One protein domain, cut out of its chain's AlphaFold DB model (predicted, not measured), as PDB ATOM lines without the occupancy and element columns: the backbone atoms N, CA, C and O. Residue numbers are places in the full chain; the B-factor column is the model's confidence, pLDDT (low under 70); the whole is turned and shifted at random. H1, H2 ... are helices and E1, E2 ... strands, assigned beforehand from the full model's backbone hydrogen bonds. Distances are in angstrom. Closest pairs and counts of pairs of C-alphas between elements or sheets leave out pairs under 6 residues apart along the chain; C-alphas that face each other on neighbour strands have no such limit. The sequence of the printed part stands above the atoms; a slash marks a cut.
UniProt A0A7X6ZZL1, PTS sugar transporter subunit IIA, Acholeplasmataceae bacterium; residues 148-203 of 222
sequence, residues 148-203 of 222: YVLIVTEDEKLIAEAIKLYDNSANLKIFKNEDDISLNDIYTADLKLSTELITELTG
ATOM      1  N   TYR A 148     372.405 100.378 177.485       74.50
ATOM      2  CA  TYR A 148     372.413 100.682 176.063       74.50
ATOM      3  C   TYR A 148     373.851 100.899 175.605       74.50
ATOM      4  O   TYR A 148     374.584 101.678 176.210       74.50
ATOM      5  N   VAL A 149     374.254 100.184 174.563       76.06
ATOM      6  CA  VAL A 149     375.552 100.352 173.920       76.06
ATOM      7  C   VAL A 149     375.315 101.034 172.591       76.06
ATOM      8  O   VAL A 149     374.400 100.658 171.855       76.06
ATOM      9  N   LEU A 150     376.113 102.055 172.306       80.56
ATOM     10  CA  LEU A 150     376.021 102.807 171.070       80.56
ATOM     11  C   LEU A 150     377.193 102.435 170.167       80.56
ATOM     12  O   LEU A 150     378.344 102.474 170.592       80.56
ATOM     13  N   ILE A 151     376.897 102.094 168.918       81.62
ATOM     14  CA  ILE A 151     377.897 101.931 167.864       81.62
ATOM     15  C   ILE A 151     377.532 102.866 166.717       81.62
ATOM     16  O   ILE A 151     376.363 102.972 166.350       81.62
ATOM     17  N   VAL A 152     378.537 103.520 166.140       82.00
ATOM     18  CA  VAL A 152     378.404 104.274 164.891       82.00
ATOM     19  C   VAL A 152     379.221 103.553 163.835       82.00
ATOM     20  O   VAL A 152     380.436 103.448 163.979       82.00
ATOM     21  N   THR A 153     378.565 102.981 162.830       77.19
ATOM     22  CA  THR A 153     379.244 102.317 161.713       77.19
ATOM     23  C   THR A 153     378.278 102.054 160.560       77.19
ATOM     24  O   THR A 153     377.100 101.756 160.768       77.19
ATOM     25  N   GLU A 154     378.796 102.101 159.335       80.44
ATOM     26  CA  GLU A 154     378.108 101.606 158.137       80.44
ATOM     27  C   GLU A 154     378.582 100.201 157.721       80.44
ATOM     28  O   GLU A 154     378.004  99.598 156.818       80.44
ATOM     29  N   ASP A 155     379.612  99.653 158.380       79.38
ATOM     30  CA  ASP A 155     380.173  98.340 158.057       79.38
ATOM     31  C   ASP A 155     379.251  97.211 158.550       79.38
ATOM     32  O   ASP A 155     379.187  96.882 159.739       79.38
ATOM     33  N   GLU A 156     378.554  96.573 157.608       83.50
ATOM     34  CA  GLU A 156     377.631  95.467 157.874       83.50
ATOM     35  C   GLU A 156     378.292  94.269 158.576       83.50
ATOM     36  O   GLU A 156     377.631  93.552 159.335       83.50
ATOM     37  N   LYS A 157     379.595  94.047 158.364       80.94
ATOM     38  CA  LYS A 157     380.333  92.965 159.016       80.94
ATOM     39  C   LYS A 157     380.542  93.275 160.496       80.94
ATOM     40  O   LYS A 157     380.273  92.405 161.325       80.94
ATOM     41  N   LEU A 158     380.943  94.507 160.825       79.06
ATOM     42  CA  LEU A 158     381.072  94.957 162.217       79.06
ATOM     43  C   LEU A 158     379.722  94.937 162.937       79.06
ATOM     44  O   LEU A 158     379.650  94.505 164.084       79.06
ATOM     45  N   ILE A 159     378.639  95.319 162.255       81.50
ATOM     46  CA  ILE A 159     377.274  95.230 162.793       81.50
ATOM     47  C   ILE A 159     376.921  93.781 163.145       81.50
ATOM     48  O   ILE A 159     376.471  93.497 164.258       81.50
ATOM     49  N   ALA A 160     377.146  92.849 162.217       84.56
ATOM     50  CA  ALA A 160     376.846  91.438 162.433       84.56
ATOM     51  C   ALA A 160     377.687  90.821 163.563       84.56
ATOM     52  O   ALA A 160     377.218  89.916 164.255       84.56
ATOM     53  N   GLU A 161     378.921  91.284 163.749       84.38
ATOM     54  CA  GLU A 161     379.815  90.828 164.812       84.38
ATOM     55  C   GLU A 161     379.451  91.442 166.171       84.38
ATOM     56  O   GLU A 161     379.362  90.715 167.159       84.38
ATOM     57  N   ALA A 162     379.087  92.727 166.210       80.75
ATOM     58  CA  ALA A 162     378.598  93.402 167.410       80.75
ATOM     59  C   ALA A 162     377.331  92.742 167.967       80.75
ATOM     60  O   ALA A 162     377.221  92.511 169.169       80.75
ATOM     61  N   ILE A 163     376.395  92.374 167.084       83.62
ATOM     62  CA  ILE A 163     375.164  91.656 167.450       83.62
ATOM     63  C   ILE A 163     375.469  90.272 168.043       83.62
ATOM     64  O   ILE A 163     374.699  89.785 168.869       83.62
ATOM     65  N   LYS A 164     376.568  89.626 167.631       83.31
ATOM     66  CA  LYS A 164     376.988  88.319 168.165       83.31
ATOM     67  C   LYS A 164     377.722  88.436 169.497       83.31
ATOM     68  O   LYS A 164     377.515  87.588 170.356       83.31
ATOM     69  N   LEU A 165     378.596  89.433 169.641       76.81
ATOM     70  CA  LEU A 165     379.394  89.646 170.852       76.81
ATOM     71  C   LEU A 165     378.553  90.209 171.998       76.81
ATOM     72  O   LEU A 165     378.764  89.862 173.159       76.81
ATOM     73  N   TYR A 166     377.579  91.063 171.684       74.31
ATOM     74  CA  TYR A 166     376.704  91.640 172.686       74.31
ATOM     75  C   TYR A 166     375.464  90.762 172.897       74.31
ATOM     76  O   TYR A 166     374.470  90.881 172.183       74.31
ATOM     77  N   ASP A 167     375.525  89.914 173.931       62.62
ATOM     78  CA  ASP A 167     374.506  88.921 174.332       62.62
ATOM     79  C   ASP A 167     373.050  89.439 174.343       62.62
ATOM     80  O   ASP A 167     372.110  88.651 174.228       62.62
ATOM     81  N   ASN A 168     372.834  90.752 174.495       64.19
ATOM     82  CA  ASN A 168     371.516  91.379 174.447       64.19
ATOM     83  C   ASN A 168     371.437  92.448 173.348       64.19
ATOM     84  O   ASN A 168     371.351  93.644 173.628       64.19
ATOM     85  N   SER A 169     371.449  92.012 172.087       61.50
ATOM     86  CA  SER A 169     371.405  92.882 170.901       61.50
ATOM     87  C   SER A 169     370.233  93.874 170.872       61.50
ATOM     88  O   SER A 169     370.333  94.901 170.210       61.50
ATOM     89  N   ALA A 170     369.159  93.643 171.639       59.91
ATOM     90  CA  ALA A 170     368.062  94.602 171.806       59.91
ATOM     91  C   ALA A 170     368.497  95.923 172.469       59.91
ATOM     92  O   ALA A 170     367.838  96.949 172.299       59.91
ATOM     93  N   ASN A 171     369.615  95.908 173.200       73.69
ATOM     94  CA  ASN A 171     370.186  97.085 173.848       73.69
ATOM     95  C   ASN A 171     371.382  97.659 173.071       73.69
ATOM     96  O   ASN A 171     372.038  98.581 173.554       73.69
ATOM     97  N   LEU A 172     371.633  97.164 171.855       82.31
ATOM     98  CA  LEU A 172     372.587  97.745 170.921       82.31
ATOM     99  C   LEU A 172     371.871  98.766 170.024       82.31
ATOM    100  O   LEU A 172     370.989  98.412 169.244       82.31
ATOM    101  N   LYS A 173     372.255 100.040 170.120       85.00
ATOM    102  CA  LYS A 173     371.831 101.082 169.182       85.00
ATOM    103  C   LYS A 173     372.940 101.333 168.178       85.00
ATOM    104  O   LYS A 173     374.023 101.781 168.543       85.00
ATOM    105  N   ILE A 174     372.644 101.045 166.919       84.56
ATOM    106  CA  ILE A 174     373.574 101.224 165.812       84.56
ATOM    107  C   ILE A 174     373.098 102.414 164.992       84.56
ATOM    108  O   ILE A 174     371.977 102.412 164.484       84.56
ATOM    109  N   PHE A 175     373.960 103.411 164.874       83.50
ATOM    110  CA  PHE A 175     373.764 104.565 164.014       83.50
ATOM    111  C   PHE A 175     374.701 104.447 162.819       83.50
ATOM    112  O   PHE A 175     375.806 103.920 162.939       83.50
ATOM    113  N   LYS A 176     374.258 104.925 161.656       80.62
ATOM    114  CA  LYS A 176     375.138 105.012 160.486       80.62
ATOM    115  C   LYS A 176     376.064 106.210 160.608       80.62
ATOM    116  O   LYS A 176     377.251 106.088 160.338       80.62
ATOM    117  N   ASN A 177     375.514 107.325 161.089       73.44
ATOM    118  CA  ASN A 177     376.223 108.577 161.261       73.44
ATOM    119  C   ASN A 177     376.016 109.138 162.667       73.44
ATOM    120  O   ASN A 177     374.994 108.928 163.317       73.44
ATOM    121  N   GLU A 178     377.008 109.884 163.120       69.00
ATOM    122  CA  GLU A 178     376.999 110.643 164.367       69.00
ATOM    123  C   GLU A 178     375.883 111.683 164.470       69.00
ATOM    124  O   GLU A 178     375.325 111.881 165.548       69.00
ATOM    125  N   ASP A 179     375.521 112.300 163.346       77.12
ATOM    126  CA  ASP A 179     374.461 113.309 163.277       77.12
ATOM    127  C   ASP A 179     373.078 112.732 163.621       77.12
ATOM    128  O   ASP A 179     372.167 113.469 164.004       77.12
ATOM    129  N   ASP A 180     372.923 111.407 163.532       80.94
ATOM    130  CA  ASP A 180     371.691 110.706 163.890       80.94
ATOM    131  C   ASP A 180     371.565 110.473 165.412       80.94
ATOM    132  O   ASP A 180     370.512 110.042 165.893       80.94
ATOM    133  N   ILE A 181     372.623 110.745 166.189       76.25
ATOM    134  CA  ILE A 181     372.670 110.487 167.629       76.25
ATOM    135  C   ILE A 181     372.081 111.671 168.395       76.25
ATOM    136  O   ILE A 181     372.612 112.783 168.390       76.25
ATOM    137  N   SER A 182     371.018 111.429 169.162       75.25
ATOM    138  CA  SER A 182     370.500 112.459 170.061       75.25
ATOM    139  C   SER A 182     371.335 112.572 171.342       75.25
ATOM    140  O   SER A 182     371.900 111.596 171.837       75.25
ATOM    141  N   LEU A 183     371.320 113.748 171.979       61.94
ATOM    142  CA  LEU A 183     371.886 113.932 173.326       61.94
ATOM    143  C   LEU A 183     371.350 112.893 174.323       61.94
ATOM    144  O   LEU A 183     372.085 112.408 175.178       61.94
ATOM    145  N   ASN A 184     370.072 112.525 174.207       57.94
ATOM    146  CA  ASN A 184     369.470 111.513 175.064       57.94
ATOM    147  C   ASN A 184     370.064 110.115 174.820       57.94
ATOM    148  O   ASN A 184     370.214 109.355 175.774       57.94
ATOM    149  N   ASP A 185     370.430 109.770 173.585       68.19
ATOM    150  CA  ASP A 185     371.121 108.508 173.296       68.19
ATOM    151  C   ASP A 185     372.490 108.469 173.981       68.19
ATOM    152  O   ASP A 185     372.795 107.494 174.663       68.19
ATOM    153  N   ILE A 186     373.249 109.569 173.918       65.25
ATOM    154  CA  ILE A 186     374.552 109.697 174.592       65.25
ATOM    155  C   ILE A 186     374.397 109.581 176.112       65.25
ATOM    156  O   ILE A 186     375.107 108.808 176.749       65.25
ATOM    157  N   TYR A 187     373.449 110.311 176.708       57.88
ATOM    158  CA  TYR A 187     373.243 110.304 178.162       57.88
ATOM    159  C   TYR A 187     372.739 108.969 178.711       57.88
ATOM    160  O   TYR A 187     372.889 108.700 179.903       57.88
ATOM    161  N   THR A 188     372.084 108.160 177.880       62.41
ATOM    162  CA  THR A 188     371.490 106.891 178.318       62.41
ATOM    163  C   THR A 188     372.333 105.669 177.984       62.41
ATOM    164  O   THR A 188     372.025 104.592 178.510       62.41
ATOM    165  N   ALA A 189     373.367 105.830 177.154       71.75
ATOM    166  CA  ALA A 189     374.305 104.782 176.792       71.75
ATOM    167  C   ALA A 189     375.434 104.625 177.825       71.75
ATOM    168  O   ALA A 189     375.911 105.591 178.419       71.75
ATOM    169  N   ASP A 190     375.902 103.391 178.015       73.81
ATOM    170  CA  ASP A 190     377.160 103.118 178.711       73.81
ATOM    171  C   ASP A 190     378.300 103.302 177.712       73.81
ATOM    172  O   ASP A 190     378.664 102.401 176.950       73.81
ATOM    173  N   LEU A 191     378.825 104.526 177.676       69.88
ATOM    174  CA  LEU A 191     379.866 104.915 176.727       69.88
ATOM    175  C   LEU A 191     381.164 104.132 176.943       69.88
ATOM    176  O   LEU A 191     381.871 103.854 175.983       69.88
ATOM    177  N   LYS A 192     381.448 103.713 178.182       69.94
ATOM    178  CA  LYS A 192     382.611 102.874 178.478       69.94
ATOM    179  C   LYS A 192     382.449 101.497 177.838       69.94
ATOM    180  O   LYS A 192     383.355 101.044 177.149       69.94
ATOM    181  N   LEU A 193     381.296 100.858 178.036       73.06
ATOM    182  CA  LEU A 193     381.003  99.566 177.418       73.06
ATOM    183  C   LEU A 193     380.940  99.671 175.888       73.06
ATOM    184  O   LEU A 193     381.343  98.748 175.188       73.06
ATOM    185  N   SER A 194     380.479 100.814 175.375       76.06
ATOM    186  CA  SER A 194     380.493 101.126 173.943       76.06
ATOM    187  C   SER A 194     381.916 101.161 173.388       76.06
ATOM    188  O   SER A 194     382.199 100.498 172.394       76.06
ATOM    189  N   THR A 195     382.834 101.849 174.069       71.25
ATOM    190  CA  THR A 195     384.258 101.845 173.718       71.25
ATOM    191  C   THR A 195     384.873 100.448 173.820       71.25
ATOM    192  O   THR A 195     385.563 100.035 172.895       71.25
ATOM    193  N   GLU A 196     384.608  99.701 174.897       76.25
ATOM    194  CA  GLU A 196     385.133  98.338 175.083       76.25
ATOM    195  C   GLU A 196     384.705  97.401 173.942       76.25
ATOM    196  O   GLU A 196     385.551  96.715 173.368       76.25
ATOM    197  N   LEU A 197     383.424  97.432 173.557       77.75
ATOM    198  CA  LEU A 197     382.895  96.629 172.452       77.75
ATOM    199  C   LEU A 197     383.524  97.021 171.104       77.75
ATOM    200  O   LEU A 197     383.885  96.148 170.320       77.75
ATOM    201  N   ILE A 198     383.695  98.320 170.832       75.31
ATOM    202  CA  ILE A 198     384.349  98.801 169.602       75.31
ATOM    203  C   ILE A 198     385.823  98.374 169.558       75.31
ATOM    204  O   ILE A 198     386.302  97.931 168.512       75.31
ATOM    205  N   THR A 199     386.546  98.469 170.675       74.62
ATOM    206  CA  THR A 199     387.939  98.010 170.770       74.62
ATOM    207  C   THR A 199     388.048  96.511 170.507       74.62
ATOM    208  O   THR A 199     388.945  96.092 169.780       74.62
ATOM    209  N   GLU A 200     387.133  95.703 171.042       80.94
ATOM    210  CA  GLU A 200     387.109  94.257 170.794       80.94
ATOM    211  C   GLU A 200     386.828  93.927 169.319       80.94
ATOM    212  O   GLU A 200     387.514  93.089 168.737       80.94
ATOM    213  N   LEU A 201     385.884  94.635 168.694       77.81
ATOM    214  CA  LEU A 201     385.511  94.450 167.287       77.81
ATOM    215  C   LEU A 201     386.616  94.842 166.297       77.81
ATOM    216  O   LEU A 201     386.744  94.242 165.232       77.81
ATOM    217  N   THR A 202     387.381  95.885 166.615       72.25
ATOM    218  CA  THR A 202     388.303  96.522 165.660       72.25
ATOM    219  C   THR A 202     389.776  96.259 165.967       72.25
ATOM    220  O   THR A 202     390.626  96.444 165.099       72.25
ATOM    221  N   GLY A 203     390.099  95.838 167.194       70.00
ATOM    222  CA  GLY A 203     391.470  95.681 167.677       70.00
ATOM    223  C   GLY A 203     392.199  96.999 167.974       70.00
ATOM    224  O   GLY A 203     393.380  96.963 168.319       70.00
TER     225      GLY A 203
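This is residues 148 to 203 of the 222 residues of the protein "PTS sugar transporter subunit IIA" of Acholeplasmataceae bacterium (UniProt A0A7X6ZZL1). Two short parallel strands, E1 and E2, lie side by side in the middle, with H1 towards one end of the longest axis and the short H2 at the other end. The longest helix, H3, packs on E1, and its later part, residues 197 to 201, meets H1. The printed part has 56 residues with three named helices and two named strands, in the order E1, H1, E2, H2, H3; the sheet is E1 = E2, parallel, and the class is mixed, helices and strands. The whole is compact and rounded, with a radius of gyration of the C-alphas of 10.4 A and spans of 26 by 21 by 19 A.

E1, residues 149 to 152, and E2, residues 172 to 175, are parallel neighbours, their directions 22 degrees apart. N 173 and O 149 are 2.8 A apart and N 151 and O 173 are 2.9 A apart, both within hydrogen-bond range. E1 and H3, residues 191 to 202, have 7 pairs of C-alphas within 8 A; the closest, those of Val 149 and Ser 194, are 5.0 A apart. E2 and H3 are apart. E1, H1, residues 156 to 165, and E2 form a strand-helix-strand unit, two parallel neighbour strands with a helix between them along the chain, and its crossover is right-handed. The closest C-alphas of H1 and E2, those of Ile 163 and Leu 172, are 7.5 A apart. H1 and H3 touch, H3 with residues 197 to 201 alone, at a steep tilt of 64 degrees, opposite ways; their closest C-alphas, those of Leu 158 and Leu 201, are 6.8 A apart. H2, residues 183 to 188, touches no helix; its closest C-alpha pair with E1, Leu 150 and Asp 185, is 7.8 A apart. In H1, H2 and H3 every O i to N i+4 pair is within hydrogen-bond range.

E1 begins at C-alpha 149, (375.552, 100.352, 173.920), and is 10.2 A long; E2 is 9.8 A. H1 is 14.3 A long, H2 8.6 A and H3 16.3 A, ending at C-alpha 202, (388.303, 96.522, 165.660).

The C-alphas farthest apart, those of Asn 184 and Gly 203, are 28.1 A apart. The printed part has no cut and no long link. Mean pLDDT of the printed part is 75.0; it is under 70 at residues 167 to 170, 178, 183 to 188 and 191 to 192.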